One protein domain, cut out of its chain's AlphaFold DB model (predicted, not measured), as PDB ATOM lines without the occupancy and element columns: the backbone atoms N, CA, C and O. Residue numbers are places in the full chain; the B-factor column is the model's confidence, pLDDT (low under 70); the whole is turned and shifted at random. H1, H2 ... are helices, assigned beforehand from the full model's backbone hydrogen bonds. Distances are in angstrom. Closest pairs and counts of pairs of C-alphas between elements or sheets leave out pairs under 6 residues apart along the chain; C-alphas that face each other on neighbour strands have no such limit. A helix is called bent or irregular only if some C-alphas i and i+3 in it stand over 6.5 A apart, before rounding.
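This is residues 525 to 630 of the 942 residues of the protein "Hypothetical protein" of Emiliania huxleyi (UniProt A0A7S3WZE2). Helices crossed over one another make an elongated body: H1 and H7 meet near their first residues and run off opposite ways as a nearly straight line, while H3 crosses H1 and H2 packs on H3, away from H1 and H7. H6 joins H1, H2 and H5 on another side, H4 packs on H7, and the long loop of residues 539 to 550 reaches one end of the body. The printed part has 106 residues with seven named helices, H1 to H7 in chain order, and no named strand; the class is all helix. It is compact, with a radius of gyration of the C-alphas of 13.5 A, and spans 44 by 25 by 23 A.

H3, residues 560 to 574, is the longest helix. With residues 562 to 567 alone it touches H2, residues 551 to 556, at a steep tilt of 66 degrees; the closest C-alphas, of Ala 555 and Glu 563, are 4.6 A apart. H1, residues 525 to 538, touches H3 with residues 525 to 531 alone, at a steep tilt of 61 degrees, opposite ways; the closest C-alphas, of Thr 528 and Ala 565, are 4.7 A apart. H7, residues 618 to 630, touches H1 at a shallow tilt of 19 degrees, opposite ways, with the closest C-alphas, of Gly 529 and Gln 618, 4.5 A apart. H4, residues 577 to 581, touches H7, closest at the C-alphas of Gly 578 and Ala 624, 4.4 A; H3 and H4 only just touch, with 3 pairs of C-alphas within 8 A, and touch only at the corner. H6, residues 606 to 611, touches H2, closest at the C-alphas of Pro 551 and Tyr 606, 5.4 A. H5, residues 588 to 597, touches H6 at a steep tilt of 47 degrees, closest at the C-alphas of Lys 596 and Gly 608, 4.4 A. H1 and H5 are apart. Every O i to N i+4 pair is within hydrogen-bond range in H4, H5 and H7; the counts are 8 of 10 in H1, 10 of 11 in H3, 1 of 2 in H6 and 0 of 2 in H2, where 2 of 3 O i to N i+3 pairs are.

H3 measures 20.6 A from C-alpha 560 at (-6.812, -17.068, -3.694) to C-alpha 574. H1, 19.6 A, begins at (-7.285, -22.307, -17.898), and H7, 18.4 A, ends at (2.730, -32.120, -27.699). H5 measures 14.5 A. H1 and H2 are irregular: C-alphas 533 and 536 are 7.3 A apart, and C-alphas 552 and 555 are 7.4 A apart.

The C-alphas farthest apart, of Glu 542 and Tyr 630, are 44.5 A apart. The printed part has no cut, and the link from H1 to H2 is long. Residues 584 to 586 are under pLDDT 70.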
ATOM      1  N   ALA A 525      -6.755 -23.041 -16.748       95.31
ATOM      2  CA  ALA A 525      -7.285 -22.307 -17.898       95.31
ATOM      3  C   ALA A 525      -8.798 -22.032 -17.777       95.31
ATOM      4  O   ALA A 525      -9.282 -20.992 -18.228       95.31
ATOM      5  N   ALA A 526      -9.547 -22.947 -17.155       95.38
ATOM      6  CA  ALA A 526     -10.973 -22.804 -16.889       95.38
ATOM      7  C   ALA A 526     -11.259 -21.730 -15.825       95.38
ATOM      8  O   ALA A 526     -12.009 -20.794 -16.104       95.38
ATOM      9  N   SER A 527     -10.643 -21.818 -14.643       96.00
ATOM     10  CA  SER A 527     -10.896 -20.878 -13.544       96.00
ATOM     11  C   SER A 527     -10.385 -19.468 -13.860       96.00
ATOM     12  O   SER A 527     -11.120 -18.496 -13.693       96.00
ATOM     13  N   THR A 528      -9.200 -19.343 -14.467       96.00
ATOM     14  CA  THR A 528      -8.705 -18.054 -14.996       96.00
ATOM     15  C   THR A 528      -9.645 -17.504 -16.074       96.00
ATOM     16  O   THR A 528      -9.985 -16.319 -16.078       96.00
ATOM     17  N   GLY A 529     -10.136 -18.378 -16.959       95.00
ATOM     18  CA  GLY A 529     -11.134 -18.037 -17.970       95.00
ATOM     19  C   GLY A 529     -12.438 -17.496 -17.378       95.00
ATOM     20  O   GLY A 529     -12.972 -16.531 -17.921       95.00
ATOM     21  N   ARG A 530     -12.918 -18.046 -16.250       94.56
ATOM     22  CA  ARG A 530     -14.019 -17.462 -15.461       94.56
ATOM     23  C   ARG A 530     -13.653 -16.061 -14.990       94.56
ATOM     24  O   ARG A 530     -14.424 -15.145 -15.261       94.56
ATOM     25  N   VAL A 531     -12.536 -15.893 -14.278       95.12
ATOM     26  CA  VAL A 531     -12.153 -14.605 -13.660       95.12
ATOM     27  C   VAL A 531     -12.135 -13.493 -14.713       95.12
ATOM     28  O   VAL A 531     -12.789 -12.466 -14.537       95.12
ATOM     29  N   MET A 532     -11.507 -13.742 -15.864       92.94
ATOM     30  CA  MET A 532     -11.485 -12.796 -16.987       92.94
ATOM     31  C   MET A 532     -12.869 -12.588 -17.632       92.94
ATOM     32  O   MET A 532     -13.198 -11.465 -18.019       92.94
ATOM     33  N   ASP A 533     -13.710 -13.624 -17.732       92.88
ATOM     34  CA  ASP A 533     -15.074 -13.499 -18.268       92.88
ATOM     35  C   ASP A 533     -16.025 -12.695 -17.358       92.88
ATOM     36  O   ASP A 533     -16.934 -12.046 -17.879       92.88
ATOM     37  N   VAL A 534     -15.825 -12.703 -16.031       94.38
ATOM     38  CA  VAL A 534     -16.718 -12.032 -15.059       94.38
ATOM     39  C   VAL A 534     -16.222 -10.678 -14.551       94.38
ATOM     40  O   VAL A 534     -17.032  -9.917 -14.026       94.38
ATOM     41  N   LEU A 535     -14.933 -10.347 -14.695       94.56
ATOM     42  CA  LEU A 535     -14.330  -9.116 -14.155       94.56
ATOM     43  C   LEU A 535     -15.117  -7.841 -14.531       94.56
ATOM     44  O   LEU A 535     -15.373  -7.000 -13.667       94.56
ATOM     45  N   TYR A 536     -15.642  -7.753 -15.759       92.31
ATOM     46  CA  TYR A 536     -16.460  -6.626 -16.224       92.31
ATOM     47  C   TYR A 536     -17.795  -6.466 -15.477       92.31
ATOM     48  O   TYR A 536     -18.383  -5.388 -15.542       92.31
ATOM     49  N   LEU A 537     -18.305  -7.515 -14.819       94.12
ATOM     50  CA  LEU A 537     -19.478  -7.454 -13.939       94.12
ATOM     51  C   LEU A 537     -19.081  -7.013 -12.533       94.12
ATOM     52  O   LEU A 537     -19.738  -6.147 -11.960       94.12
ATOM     53  N   LEU A 538     -17.990  -7.573 -12.001       95.12
ATOM     54  CA  LEU A 538     -17.475  -7.250 -10.667       95.12
ATOM     55  C   LEU A 538     -17.152  -5.751 -10.557       95.12
ATOM     56  O   LEU A 538     -17.598  -5.098  -9.619       95.12
ATOM     57  N   ARG A 539     -16.514  -5.181 -11.591       93.31
ATOM     58  CA  ARG A 539     -16.221  -3.740 -11.747       93.31
ATOM     59  C   ARG A 539     -17.459  -2.820 -11.778       93.31
ATOM     60  O   ARG A 539     -17.307  -1.605 -11.727       93.31
ATOM     61  N   ARG A 540     -18.680  -3.361 -11.895       94.44
ATOM     62  CA  ARG A 540     -19.942  -2.583 -11.956       94.44
ATOM     63  C   ARG A 540     -20.813  -2.728 -10.713       94.44
ATOM     64  O   ARG A 540     -21.740  -1.934 -10.537       94.44
ATOM     65  N   LEU A 541     -20.532  -3.728  -9.881       95.25
ATOM     66  CA  LEU A 541     -21.186  -3.961  -8.599       95.25
ATOM     67  C   LEU A 541     -20.518  -3.066  -7.550       95.25
ATOM     68  O   LEU A 541     -19.353  -3.266  -7.211       95.25
ATOM     69  N   GLU A 542     -21.255  -2.069  -7.060       92.81
ATOM     70  CA  GLU A 542     -20.769  -1.032  -6.128       92.81
ATOM     71  C   GLU A 542     -20.138  -1.633  -4.864       92.81
ATOM     72  O   GLU A 542     -19.153  -1.118  -4.347       92.81
ATOM     73  N   ASP A 543     -20.694  -2.753  -4.408       93.75
ATOM     74  CA  ASP A 543     -20.320  -3.467  -3.192       93.75
ATOM     75  C   ASP A 543     -19.177  -4.484  -3.381       93.75
ATOM     76  O   ASP A 543     -18.572  -4.912  -2.402       93.75
ATOM     77  N   VAL A 544     -18.858  -4.854  -4.630       96.06
ATOM     78  CA  VAL A 544     -17.850  -5.884  -4.957       96.06
ATOM     79  C   VAL A 544     -16.608  -5.288  -5.617       96.06
ATOM     80  O   VAL A 544     -15.506  -5.778  -5.390       96.06
ATOM     81  N   SER A 545     -16.741  -4.214  -6.403       95.31
ATOM     82  CA  SER A 545     -15.595  -3.582  -7.068       95.31
ATOM     83  C   SER A 545     -14.472  -3.124  -6.114       95.31
ATOM     84  O   SER A 545     -13.321  -3.202  -6.543       95.31
ATOM     85  N   PRO A 546     -14.725  -2.691  -4.857       95.12
ATOM     86  CA  PRO A 546     -13.661  -2.405  -3.882       95.12
ATOM     87  C   PRO A 546     -12.907  -3.650  -3.382       95.12
ATOM     88  O   PRO A 546     -11.761  -3.544  -2.950       95.12
ATOM     89  N   LEU A 547     -13.527  -4.834  -3.460       95.44
ATOM     90  CA  LEU A 547     -12.928  -6.116  -3.058       95.44
ATOM     91  C   LEU A 547     -12.017  -6.708  -4.151       95.44
ATOM     92  O   LEU A 547     -11.348  -7.710  -3.912       95.44
ATOM     93  N   VAL A 548     -12.000  -6.112  -5.350       95.94
ATOM     94  CA  VAL A 548     -11.198  -6.558  -6.497       95.94
ATOM     95  C   VAL A 548     -10.096  -5.526  -6.774       95.94
ATOM     96  O   VAL A 548     -10.376  -4.512  -7.418       95.94
ATOM     97  N   PRO A 549      -8.844  -5.746  -6.341       94.94
ATOM     98  CA  PRO A 549      -7.730  -4.863  -6.699       94.94
ATOM     99  C   PRO A 549      -7.454  -4.850  -8.223       94.94
ATOM    100  O   PRO A 549      -8.023  -5.663  -8.971       94.94
ATOM    101  N   PRO A 550      -6.634  -3.918  -8.748       95.00
ATOM    102  CA  PRO A 550      -6.169  -3.969 -10.137       95.00
ATOM    103  C   PRO A 550      -5.309  -5.228 -10.391       95.00
ATOM    104  O   PRO A 550      -4.692  -5.738  -9.453       95.00
ATOM    105  N   PRO A 551      -5.210  -5.739 -11.637       95.75
ATOM    106  CA  PRO A 551      -4.501  -6.995 -11.917       95.75
ATOM    107  C   PRO A 551      -3.020  -7.030 -11.514       95.75
ATOM    108  O   PRO A 551      -2.489  -8.105 -11.253       95.75
ATOM    109  N   SER A 552      -2.367  -5.867 -11.417       95.44
ATOM    110  CA  SER A 552      -0.995  -5.697 -10.917       95.44
ATOM    111  C   SER A 552      -0.812  -6.064  -9.440       95.44
ATOM    112  O   SER A 552       0.303  -6.351  -9.019       95.44
ATOM    113  N   GLU A 553      -1.890  -6.054  -8.655       96.69
ATOM    114  CA  GLU A 553      -1.896  -6.321  -7.209       96.69
ATOM    115  C   GLU A 553      -2.503  -7.692  -6.864       96.69
ATOM    116  O   GLU A 553      -2.469  -8.114  -5.710       96.69
ATOM    117  N   TRP A 554      -3.048  -8.421  -7.852       96.62
ATOM    118  CA  TRP A 554      -3.716  -9.711  -7.624       96.62
ATOM    119  C   TRP A 554      -2.812 -10.729  -6.922       96.62
ATOM    120  O   TRP A 554      -3.301 -11.449  -6.062       96.62
ATOM    121  N   ALA A 555      -1.512 -10.747  -7.234       96.69
ATOM    122  CA  ALA A 555      -0.534 -11.705  -6.705       96.69
ATOM    123  C   ALA A 555      -0.198 -11.522  -5.210       96.69
ATOM    124  O   ALA A 555       0.487 -12.362  -4.632       96.69
ATOM    125  N   THR A 556      -0.641 -10.420  -4.600       96.06
ATOM    126  CA  THR A 556      -0.441 -10.098  -3.177       96.06
ATOM    127  C   THR A 556      -1.745  -9.622  -2.530       96.06
ATOM    128  O   THR A 556      -1.728  -8.819  -1.598       96.06
ATOM    129  N   SER A 557      -2.888 -10.046  -3.076       95.31
ATOM    130  CA  SER A 557      -4.210  -9.546  -2.686       95.31
ATOM    131  C   SER A 557      -4.790 -10.234  -1.446       95.31
ATOM    132  O   SER A 557      -5.738  -9.719  -0.852       95.31
ATOM    133  N   GLY A 558      -4.247 -11.396  -1.069       94.12
ATOM    134  CA  GLY A 558      -4.817 -12.306  -0.079       94.12
ATOM    135  C   GLY A 558      -6.114 -12.973  -0.545       94.12
ATOM    136  O   GLY A 558      -6.853 -13.494   0.284       94.12
ATOM    137  N   VAL A 559      -6.414 -12.929  -1.849       95.56
ATOM    138  CA  VAL A 559      -7.626 -13.488  -2.462       95.56
ATOM    139  C   VAL A 559      -7.219 -14.643  -3.390       95.56
ATOM    140  O   VAL A 559      -6.808 -14.384  -4.530       95.56
ATOM    141  N   PRO A 560      -7.362 -15.917  -2.969       94.69
ATOM    142  CA  PRO A 560      -6.812 -17.068  -3.694       94.69
ATOM    143  C   PRO A 560      -7.247 -17.158  -5.162       94.69
ATOM    144  O   PRO A 560      -6.444 -17.488  -6.034       94.69
ATOM    145  N   LEU A 561      -8.498 -16.790  -5.473       95.12
ATOM    146  CA  LEU A 561      -9.016 -16.845  -6.846       95.12
ATOM    147  C   LEU A 561      -8.376 -15.826  -7.802       95.12
ATOM    148  O   LEU A 561      -8.393 -16.042  -9.014       95.12
ATOM    149  N   LEU A 562      -7.825 -14.728  -7.279       97.12
ATOM    150  CA  LEU A 562      -7.088 -13.729  -8.058       97.12
ATOM    151  C   LEU A 562      -5.600 -14.096  -8.144       97.12
ATOM    152  O   LEU A 562      -5.007 -13.982  -9.217       97.12
ATOM    153  N   GLU A 563      -5.031 -14.607  -7.049       97.75
ATOM    154  CA  GLU A 563      -3.643 -15.077  -6.960       97.75
ATOM    155  C   GLU A 563      -3.376 -16.260  -7.905       97.75
ATOM    156  O   GLU A 563      -2.476 -16.186  -8.743       97.75
ATOM    157  N   GLU A 564      -4.199 -17.314  -7.866       97.69
ATOM    158  CA  GLU A 564      -4.065 -18.462  -8.776       97.69
ATOM    159  C   GLU A 564      -4.309 -18.072 -10.246       97.69
ATOM    160  O   GLU A 564      -3.659 -18.610 -11.146       97.69
ATOM    161  N   ALA A 565      -5.199 -17.107 -10.506       96.88
ATOM    162  CA  ALA A 565      -5.472 -16.619 -11.857       96.88
ATOM    163  C   ALA A 565      -4.288 -15.831 -12.443       96.88
ATOM    164  O   ALA A 565      -3.885 -16.090 -13.579       96.88
ATOM    165  N   VAL A 566      -3.698 -14.894 -11.689       97.31
ATOM    166  CA  VAL A 566      -2.539 -14.126 -12.177       97.31
ATOM    167  C   VAL A 566      -1.279 -14.988 -12.256       97.31
ATOM    168  O   VAL A 566      -0.532 -14.857 -13.224       97.31
ATOM    169  N   ALA A 567      -1.082 -15.934 -11.331       97.25
ATOM    170  CA  ALA A 567       0.019 -16.898 -11.395       97.25
ATOM    171  C   ALA A 567      -0.067 -17.783 -12.650       97.25
ATOM    172  O   ALA A 567       0.936 -17.982 -13.341       97.25
ATOM    173  N   PHE A 568      -1.267 -18.260 -13.009       97.25
ATOM    174  CA  PHE A 568      -1.463 -19.015 -14.247       97.25
ATOM    175  C   PHE A 568      -1.208 -18.165 -15.503       97.25
ATOM    176  O   PHE A 568      -0.570 -18.647 -16.440       97.25
ATOM    177  N   ILE A 569      -1.650 -16.901 -15.531       96.44
ATOM    178  CA  ILE A 569      -1.357 -15.982 -16.644       96.44
ATOM    179  C   ILE A 569       0.155 -15.714 -16.747       96.44
ATOM    180  O   ILE A 569       0.703 -15.749 -17.848       96.44
ATOM    181  N   ALA A 570       0.839 -15.495 -15.623       96.25
ATOM    182  CA  ALA A 570       2.278 -15.245 -15.585       96.25
ATOM    183  C   ALA A 570       3.087 -16.439 -16.117       96.25
ATOM    184  O   ALA A 570       3.989 -16.228 -16.926       96.25
ATOM    185  N   MET A 571       2.724 -17.673 -15.748       95.38
ATOM    186  CA  MET A 571       3.308 -18.906 -16.302       95.38
ATOM    187  C   MET A 571       3.009 -19.048 -17.806       95.38
ATOM    188  O   MET A 571       3.897 -19.354 -18.602       95.38
ATOM    189  N   LEU A 572       1.779 -18.747 -18.239       94.88
ATOM    190  CA  LEU A 572       1.404 -18.817 -19.654       94.88
ATOM    191  C   LEU A 572       2.182 -17.806 -20.522       94.88
ATOM    192  O   LEU A 572       2.498 -18.104 -21.670       94.88
ATOM    193  N   VAL A 573       2.525 -16.626 -19.997       94.88
ATOM    194  CA  VAL A 573       3.363 -15.639 -20.705       94.88
ATOM    195  C   VAL A 573       4.856 -15.991 -20.613       94.88
ATOM    196  O   VAL A 573       5.560 -15.955 -21.627       94.88
ATOM    197  N   SER A 574       5.338 -16.354 -19.421       92.75
ATOM    198  CA  SER A 574       6.769 -16.536 -19.125       92.75
ATOM    199  C   SER A 574       7.333 -17.875 -19.579       92.75
ATOM    200  O   SER A 574       8.481 -17.910 -20.023       92.75
ATOM    201  N   ASP A 575       6.546 -18.951 -19.547       92.31
ATOM    202  CA  ASP A 575       7.065 -20.324 -19.625       92.31
ATOM    203  C   ASP A 575       6.519 -21.094 -20.837       92.31
ATOM    204  O   ASP A 575       7.303 -21.704 -21.567       92.31
ATOM    205  N   SER A 576       5.215 -20.995 -21.124       93.62
ATOM    206  CA  SER A 576       4.567 -21.706 -22.243       93.62
ATOM    207  C   SER A 576       5.189 -21.361 -23.603       93.62
ATOM    208  O   SER A 576       5.163 -20.214 -24.065       93.62
ATOM    209  N   ALA A 577       5.721 -22.370 -24.293       91.38
ATOM    210  CA  ALA A 577       6.221 -22.233 -25.657       91.38
ATOM    211  C   ALA A 577       5.053 -22.176 -26.655       91.38
ATOM    212  O   ALA A 577       5.077 -21.363 -27.582       91.38
ATOM    213  N   GLY A 578       4.005 -22.971 -26.419       89.44
ATOM    214  CA  GLY A 578       2.766 -22.980 -27.193       89.44
ATOM    215  C   GLY A 578       2.060 -21.623 -27.198       89.44
ATOM    216  O   GLY A 578       1.637 -21.163 -28.256       89.44
ATOM    217  N   PHE A 579       2.001 -20.916 -26.064       92.94
ATOM    218  CA  PHE A 579       1.424 -19.567 -26.023       92.94
ATOM    219  C   PHE A 579       2.326 -18.512 -26.678       92.94
ATOM    220  O   PHE A 579       1.823 -17.568 -27.294       92.94
ATOM    221  N   LYS A 580       3.654 -18.657 -26.597       91.50
ATOM    222  CA  LYS A 580       4.591 -17.737 -27.265       91.50
ATOM    223  C   LYS A 580       4.543 -17.854 -28.788       91.50
ATOM    224  O   LYS A 580       4.617 -16.818 -29.450       91.50
ATOM    225  N   GLN A 581       4.424 -19.077 -29.310       88.38
ATOM    226  CA  GLN A 581       4.386 -19.395 -30.745       88.38
ATOM    227  C   GLN A 581       2.992 -19.207 -31.360       88.38
ATOM    228  O   GLN A 581       2.884 -18.684 -32.467       88.38
ATOM    229  N   GLY A 582       1.943 -19.589 -30.629       85.81
ATOM    230  CA  GLY A 582       0.570 -19.637 -31.123       85.81
ATOM    231  C   GLY A 582       0.228 -20.941 -31.854       85.81
ATOM    232  O   GLY A 582       1.086 -21.807 -32.035       85.81
ATOM    233  N   PRO A 583      -1.043 -21.108 -32.256       83.25
ATOM    234  CA  PRO A 583      -1.498 -22.289 -32.979       83.25
ATOM    235  C   PRO A 583      -1.137 -22.244 -34.470       83.25
ATOM    236  O   PRO A 583      -1.104 -21.171 -35.073       83.25
ATOM    237  N   ASP A 584      -0.972 -23.422 -35.086       69.38
ATOM    238  CA  ASP A 584      -0.661 -23.551 -36.523       69.38
ATOM    239  C   ASP A 584      -1.770 -22.979 -37.440       69.38
ATOM    240  O   ASP A 584      -1.483 -22.465 -38.518       69.38
ATOM    241  N   ASP A 585      -3.034 -23.039 -36.996       65.81
ATOM    242  CA  ASP A 585      -4.230 -22.554 -37.708       65.81
ATOM    243  C   ASP A 585      -5.128 -21.692 -36.794       65.81
ATOM    244  O   ASP A 585      -5.053 -21.784 -35.567       65.81
ATOM    245  N   GLU A 586      -6.057 -20.926 -37.386       65.81
ATOM    246  CA  GLU A 586      -7.130 -20.177 -36.689       65.81
ATOM    247  C   GLU A 586      -6.621 -19.238 -35.563       65.81
ATOM    248  O   GLU A 586      -7.274 -19.008 -34.549       65.81
ATOM    249  N   ALA A 587      -5.433 -18.658 -35.758       79.69
ATOM    250  CA  ALA A 587      -4.660 -17.946 -34.738       79.69
ATOM    251  C   ALA A 587      -5.176 -16.550 -34.310       79.69
ATOM    252  O   ALA A 587      -4.476 -15.847 -33.582       79.69
ATOM    253  N   ASP A 588      -6.350 -16.095 -34.751       85.12
ATOM    254  CA  ASP A 588      -6.757 -14.688 -34.584       85.12
ATOM    255  C   ASP A 588      -7.184 -14.331 -33.151       85.12
ATOM    256  O   ASP A 588      -6.767 -13.290 -32.637       85.12
ATOM    257  N   ASP A 589      -7.909 -15.215 -32.456       86.12
ATOM    258  CA  ASP A 589      -8.222 -15.032 -31.029       86.12
ATOM    259  C   ASP A 589      -6.946 -15.066 -30.164       86.12
ATOM    260  O   ASP A 589      -6.808 -14.289 -29.216       86.12
ATOM    261  N   TRP A 590      -5.960 -15.896 -30.531       91.56
ATOM    262  CA  TRP A 590      -4.645 -15.916 -29.880       91.56
ATOM    263  C   TRP A 590      -3.868 -14.611 -30.114       91.56
ATOM    264  O   TRP A 590      -3.389 -14.025 -29.144       91.56
ATOM    265  N   LYS A 591      -3.797 -14.104 -31.356       91.94
ATOM    266  CA  LYS A 591      -3.170 -12.800 -31.666       91.94
ATOM    267  C   LYS A 591      -3.812 -11.678 -30.854       91.94
ATOM    268  O   LYS A 591      -3.098 -10.845 -30.302       91.94
ATOM    269  N   TYR A 592      -5.145 -11.665 -30.767       91.56
ATOM    270  CA  TYR A 592      -5.892 -10.666 -30.004       91.56
ATOM    271  C   TYR A 592      -5.586 -10.740 -28.503       91.56
ATOM    272  O   TYR A 592      -5.286  -9.714 -27.897       91.56
ATOM    273  N   ILE A 593      -5.609 -11.938 -27.910       92.06
ATOM    274  CA  ILE A 593      -5.330 -12.137 -26.482       92.06
ATOM    275  C   ILE A 593      -3.869 -11.817 -26.150       92.06
ATOM    276  O   ILE A 593      -3.608 -10.980 -25.284       92.06
ATOM    277  N   ARG A 594      -2.911 -12.408 -26.874       92.75
ATOM    278  CA  ARG A 594      -1.472 -12.162 -26.686       92.75
ATOM    279  C   ARG A 594      -1.125 -10.687 -26.898       92.75
ATOM    280  O   ARG A 594      -0.386 -10.124 -26.102       92.75
ATOM    281  N   GLY A 595      -1.712 -10.044 -27.909       92.94
ATOM    282  CA  GLY A 595      -1.586  -8.607 -28.184       92.94
ATOM    283  C   GLY A 595      -2.278  -7.682 -27.172       92.94
ATOM    284  O   GLY A 595      -2.295  -6.466 -27.377       92.94
ATOM    285  N   LYS A 596      -2.858  -8.229 -26.095       94.00
ATOM    286  CA  LYS A 596      -3.262  -7.477 -24.902       94.00
ATOM    287  C   LYS A 596      -2.396  -7.802 -23.693       94.00
ATOM    288  O   LYS A 596      -1.856  -6.863 -23.123       94.00
ATOM    289  N   ILE A 597      -2.240  -9.073 -23.321       93.88
ATOM    290  CA  ILE A 597      -1.568  -9.456 -22.059       93.88
ATOM    291  C   ILE A 597      -0.043  -9.591 -22.147       93.88
ATOM    292  O   ILE A 597       0.588  -9.800 -21.118       93.88
ATOM    293  N   VAL A 598       0.567  -9.458 -23.328       94.56
ATOM    294  CA  VAL A 598       2.031  -9.458 -23.482       94.56
ATOM    295  C   VAL A 598       2.503  -8.074 -23.921       94.56
ATOM    296  O   VAL A 598       2.050  -7.551 -24.941       94.56
ATOM    297  N   ALA A 599       3.407  -7.485 -23.143       92.56
ATOM    298  CA  ALA A 599       4.045  -6.206 -23.430       92.56
ATOM    299  C   ALA A 599       5.120  -6.333 -24.540       92.56
ATOM    300  O   ALA A 599       5.527  -7.447 -24.883       92.56
ATOM    301  N   PRO A 600       5.601  -5.220 -25.135       90.00
ATOM    302  CA  PRO A 600       6.573  -5.260 -26.236       90.00
ATOM    303  C   PRO A 600       7.929  -5.903 -25.892       90.00
ATOM    304  O   PRO A 600       8.612  -6.384 -26.792       90.00
ATOM    305  N   ASP A 601       8.305  -5.926 -24.614       90.94
ATOM    306  CA  ASP A 601       9.505  -6.585 -24.078       90.94
ATOM    307  C   ASP A 601       9.303  -8.087 -23.780       90.94
ATOM    308  O   ASP A 601      10.257  -8.789 -23.450       90.94
ATOM    309  N   GLY A 602       8.073  -8.594 -23.916       88.81
ATOM    310  CA  GLY A 602       7.685  -9.965 -23.583       88.81
ATOM    311  C   GLY A 602       7.150 -10.158 -22.160       88.81
ATOM    312  O   GLY A 602       6.770 -11.280 -21.829       88.81
ATOM    313  N   SER A 603       7.090  -9.109 -21.333       92.56
ATOM    314  CA  SER A 603       6.558  -9.175 -19.965       92.56
ATOM    315  C   SER A 603       5.019  -9.200 -19.915       92.56
ATOM    316  O   SER A 603       4.330  -9.040 -20.929       92.56
ATOM    317  N   LEU A 604       4.456  -9.430 -18.722       94.31
ATOM    318  CA  LEU A 604       3.011  -9.451 -18.486       94.31
ATOM    319  C   LEU A 604       2.429  -8.028 -18.443       94.31
ATOM    320  O   LEU A 604       2.723  -7.250 -17.538       94.31
ATOM    321  N   ASN A 605       1.533  -7.713 -19.381       95.12
ATOM    322  CA  ASN A 605       0.765  -6.471 -19.370       95.12
ATOM    323  C   ASN A 605      -0.526  -6.613 -18.542       95.12
ATOM    324  O   ASN A 605      -1.543  -7.118 -19.029       95.12
ATOM    325  N   TYR A 606      -0.495  -6.103 -17.311       93.69
ATOM    326  CA  TYR A 606      -1.629  -6.111 -16.382       93.69
ATOM    327  C   TYR A 606      -2.839  -5.290 -16.862       93.69
ATOM    328  O   TYR A 606      -3.974  -5.740 -16.699       93.69
ATOM    329  N   GLU A 607      -2.640  -4.141 -17.523       92.06
ATOM    330  CA  GLU A 607      -3.747  -3.359 -18.111       92.06
ATOM    331  C   GLU A 607      -4.471  -4.154 -19.210       92.06
ATOM    332  O   GLU A 607      -5.690  -4.070 -19.383       92.06
ATOM    333  N   GLY A 608      -3.722  -5.000 -19.923       91.12
ATOM    334  CA  GLY A 608      -4.243  -5.922 -20.924       91.12
ATOM    335  C   GLY A 608      -5.284  -6.907 -20.387       91.12
ATOM    336  O   GLY A 608      -6.161  -7.322 -21.146       91.12
ATOM    337  N   ILE A 609      -5.229  -7.254 -19.096       91.75
ATOM    338  CA  ILE A 609      -6.163  -8.194 -18.458       91.75
ATOM    339  C   ILE A 609      -7.560  -7.564 -18.326       91.75
ATOM    340  O   ILE A 609      -8.546  -8.199 -18.704       91.75
ATOM    341  N   GLU A 610      -7.657  -6.298 -17.897       89.69
ATOM    342  CA  GLU A 610      -8.929  -5.548 -17.871       89.69
ATOM    343  C   GLU A 610      -9.512  -5.388 -19.290       89.69
ATOM    344  O   GLU A 610     -10.712  -5.575 -19.510       89.69
ATOM    345  N   LEU A 611      -8.662  -5.126 -20.293       88.50
ATOM    346  CA  LEU A 611      -9.090  -4.974 -21.694       88.50
ATOM    347  C   LEU A 611      -9.620  -6.271 -22.337       88.50
ATOM    348  O   LEU A 611     -10.364  -6.200 -23.321       88.50
ATOM    349  N   LEU A 612      -9.264  -7.444 -21.805       86.69
ATOM    350  CA  LEU A 612      -9.791  -8.744 -22.240       86.69
ATOM    351  C   LEU A 612     -11.064  -9.174 -21.502       86.69
ATOM    352  O   LEU A 612     -11.546 -10.291 -21.714       86.69
ATOM    353  N   SER A 613     -11.640  -8.326 -20.652       81.75
ATOM    354  CA  SER A 613     -12.759  -8.765 -19.831       81.75
ATOM    355  C   SER A 613     -14.002  -9.152 -20.657       81.75
ATOM    356  O   SER A 613     -14.446  -8.423 -21.550       81.75
ATOM    357  N   GLY A 614     -14.552 -10.344 -20.395       76.81
ATOM    358  CA  GLY A 614     -15.674 -10.925 -21.150       76.81
ATOM    359  C   GLY A 614     -15.320 -11.502 -22.537       76.81
ATOM    360  O   GLY A 614     -16.187 -11.494 -23.428       76.81
ATOM    361  N   ARG A 615     -14.066 -11.942 -22.753       76.12
ATOM    362  CA  ARG A 615     -13.514 -12.417 -24.049       76.12
ATOM    363  C   ARG A 615     -13.086 -13.898 -24.118       76.12
ATOM    364  O   ARG A 615     -12.366 -14.260 -25.040       76.12
ATOM    365  N   HIS A 616     -13.556 -14.768 -23.224       78.62
ATOM    366  CA  HIS A 616     -13.458 -16.237 -23.341       78.62
ATOM    367  C   HIS A 616     -12.031 -16.820 -23.436       78.62
ATOM    368  O   HIS A 616     -11.788 -17.810 -24.130       78.62
ATOM    369  N   PHE A 617     -11.100 -16.255 -22.660       90.44
ATOM    370  CA  PHE A 617      -9.673 -16.618 -22.593       90.44
ATOM    371  C   PHE A 617      -9.359 -18.126 -22.511       90.44
ATOM    372  O   PHE A 617      -8.351 -18.574 -23.060       90.44
ATOM    373  N   GLN A 618     -10.232 -18.918 -21.872       93.25
ATOM    374  CA  GLN A 618     -10.025 -20.348 -21.610       93.25
ATOM    375  C   GLN A 618      -9.544 -21.146 -22.835       93.25
ATOM    376  O   GLN A 618      -8.707 -22.035 -22.670       93.25
ATOM    377  N   HIS A 619     -10.062 -20.885 -24.043       89.56
ATOM    378  CA  HIS A 619      -9.730 -21.731 -25.198       89.56
ATOM    379  C   HIS A 619      -8.291 -21.524 -25.692       89.56
ATOM    380  O   HIS A 619      -7.628 -22.510 -25.995       89.56
ATOM    381  N   VAL A 620      -7.786 -20.283 -25.707       91.56
ATOM    382  CA  VAL A 620      -6.403 -19.984 -26.119       91.56
ATOM    383  C   VAL A 620      -5.410 -20.571 -25.121       91.56
ATOM    384  O   VAL A 620      -4.452 -21.223 -25.527       91.56
ATOM    385  N   ALA A 621      -5.671 -20.419 -23.820       93.25
ATOM    386  CA  ALA A 621      -4.849 -21.038 -22.783       93.25
ATOM    387  C   ALA A 621      -4.880 -22.578 -22.851       93.25
ATOM    388  O   ALA A 621      -3.846 -23.224 -22.710       93.25
ATOM    389  N   SER A 622      -6.047 -23.176 -23.115       91.75
ATOM    390  CA  SER A 622      -6.174 -24.635 -23.246       91.75
ATOM    391  C   SER A 622      -5.440 -25.178 -24.475       91.75
ATOM    392  O   SER A 622      -4.816 -26.229 -24.387       91.75
ATOM    393  N   ASP A 623      -5.505 -24.486 -25.615       90.38
ATOM    394  CA  ASP A 623      -4.840 -24.895 -26.859       90.38
ATOM    395  C   ASP A 623      -3.308 -24.736 -26.749       90.38
ATOM    396  O   ASP A 623      -2.571 -25.647 -27.119       90.38
ATOM    397  N   ALA A 624      -2.827 -23.667 -26.099       91.94
ATOM    398  CA  ALA A 624      -1.408 -23.478 -25.780       91.94
ATOM    399  C   ALA A 624      -0.825 -24.610 -24.910       91.94
ATOM    400  O   ALA A 624       0.184 -25.203 -25.288       91.94
ATOM    401  N   LEU A 625      -1.494 -24.980 -23.808       91.62
ATOM    402  CA  LEU A 625      -1.076 -26.099 -22.945       91.62
ATOM    403  C   LEU A 625      -1.055 -27.450 -23.683       91.62
ATOM    404  O   LEU A 625      -0.267 -28.340 -23.358       91.62
ATOM    405  N   GLN A 626      -1.919 -27.626 -24.685       91.25
ATOM    406  CA  GLN A 626      -1.937 -28.822 -25.528       91.25
ATOM    407  C   GLN A 626      -0.763 -28.834 -26.515       91.25
ATOM    408  O   GLN A 626      -0.161 -29.888 -26.724       91.25
ATOM    409  N   GLN A 627      -0.390 -27.677 -27.065       90.81
ATOM    410  CA  GLN A 627       0.795 -27.536 -27.907       90.81
ATOM    411  C   GLN A 627       2.100 -27.688 -27.101       90.81
ATOM    412  O   GLN A 627       3.038 -28.308 -27.604       90.81
ATOM    413  N   ASP A 628       2.157 -27.229 -25.844       91.06
ATOM    414  CA  ASP A 628       3.281 -27.501 -24.930       91.06
ATOM    415  C   ASP A 628       3.430 -29.006 -24.663       91.06
ATOM    416  O   ASP A 628       4.501 -29.572 -24.892       91.06
ATOM    417  N   MET A 629       2.345 -29.680 -24.256       90.19
ATOM    418  CA  MET A 629       2.349 -31.127 -23.993       90.19
ATOM    419  C   MET A 629       2.721 -31.942 -25.242       90.19
ATOM    420  O   MET A 629       3.436 -32.934 -25.132       90.19
ATOM    421  N   TYR A 630       2.301 -31.515 -26.436       91.75
ATOM    422  CA  TYR A 630       2.730 -32.120 -27.699       91.75
ATOM    423  C   TYR A 630       4.233 -31.917 -27.955       91.75
ATOM    424  O   TYR A 630       4.943 -32.883 -28.251       91.75
TER     425      TYR A 630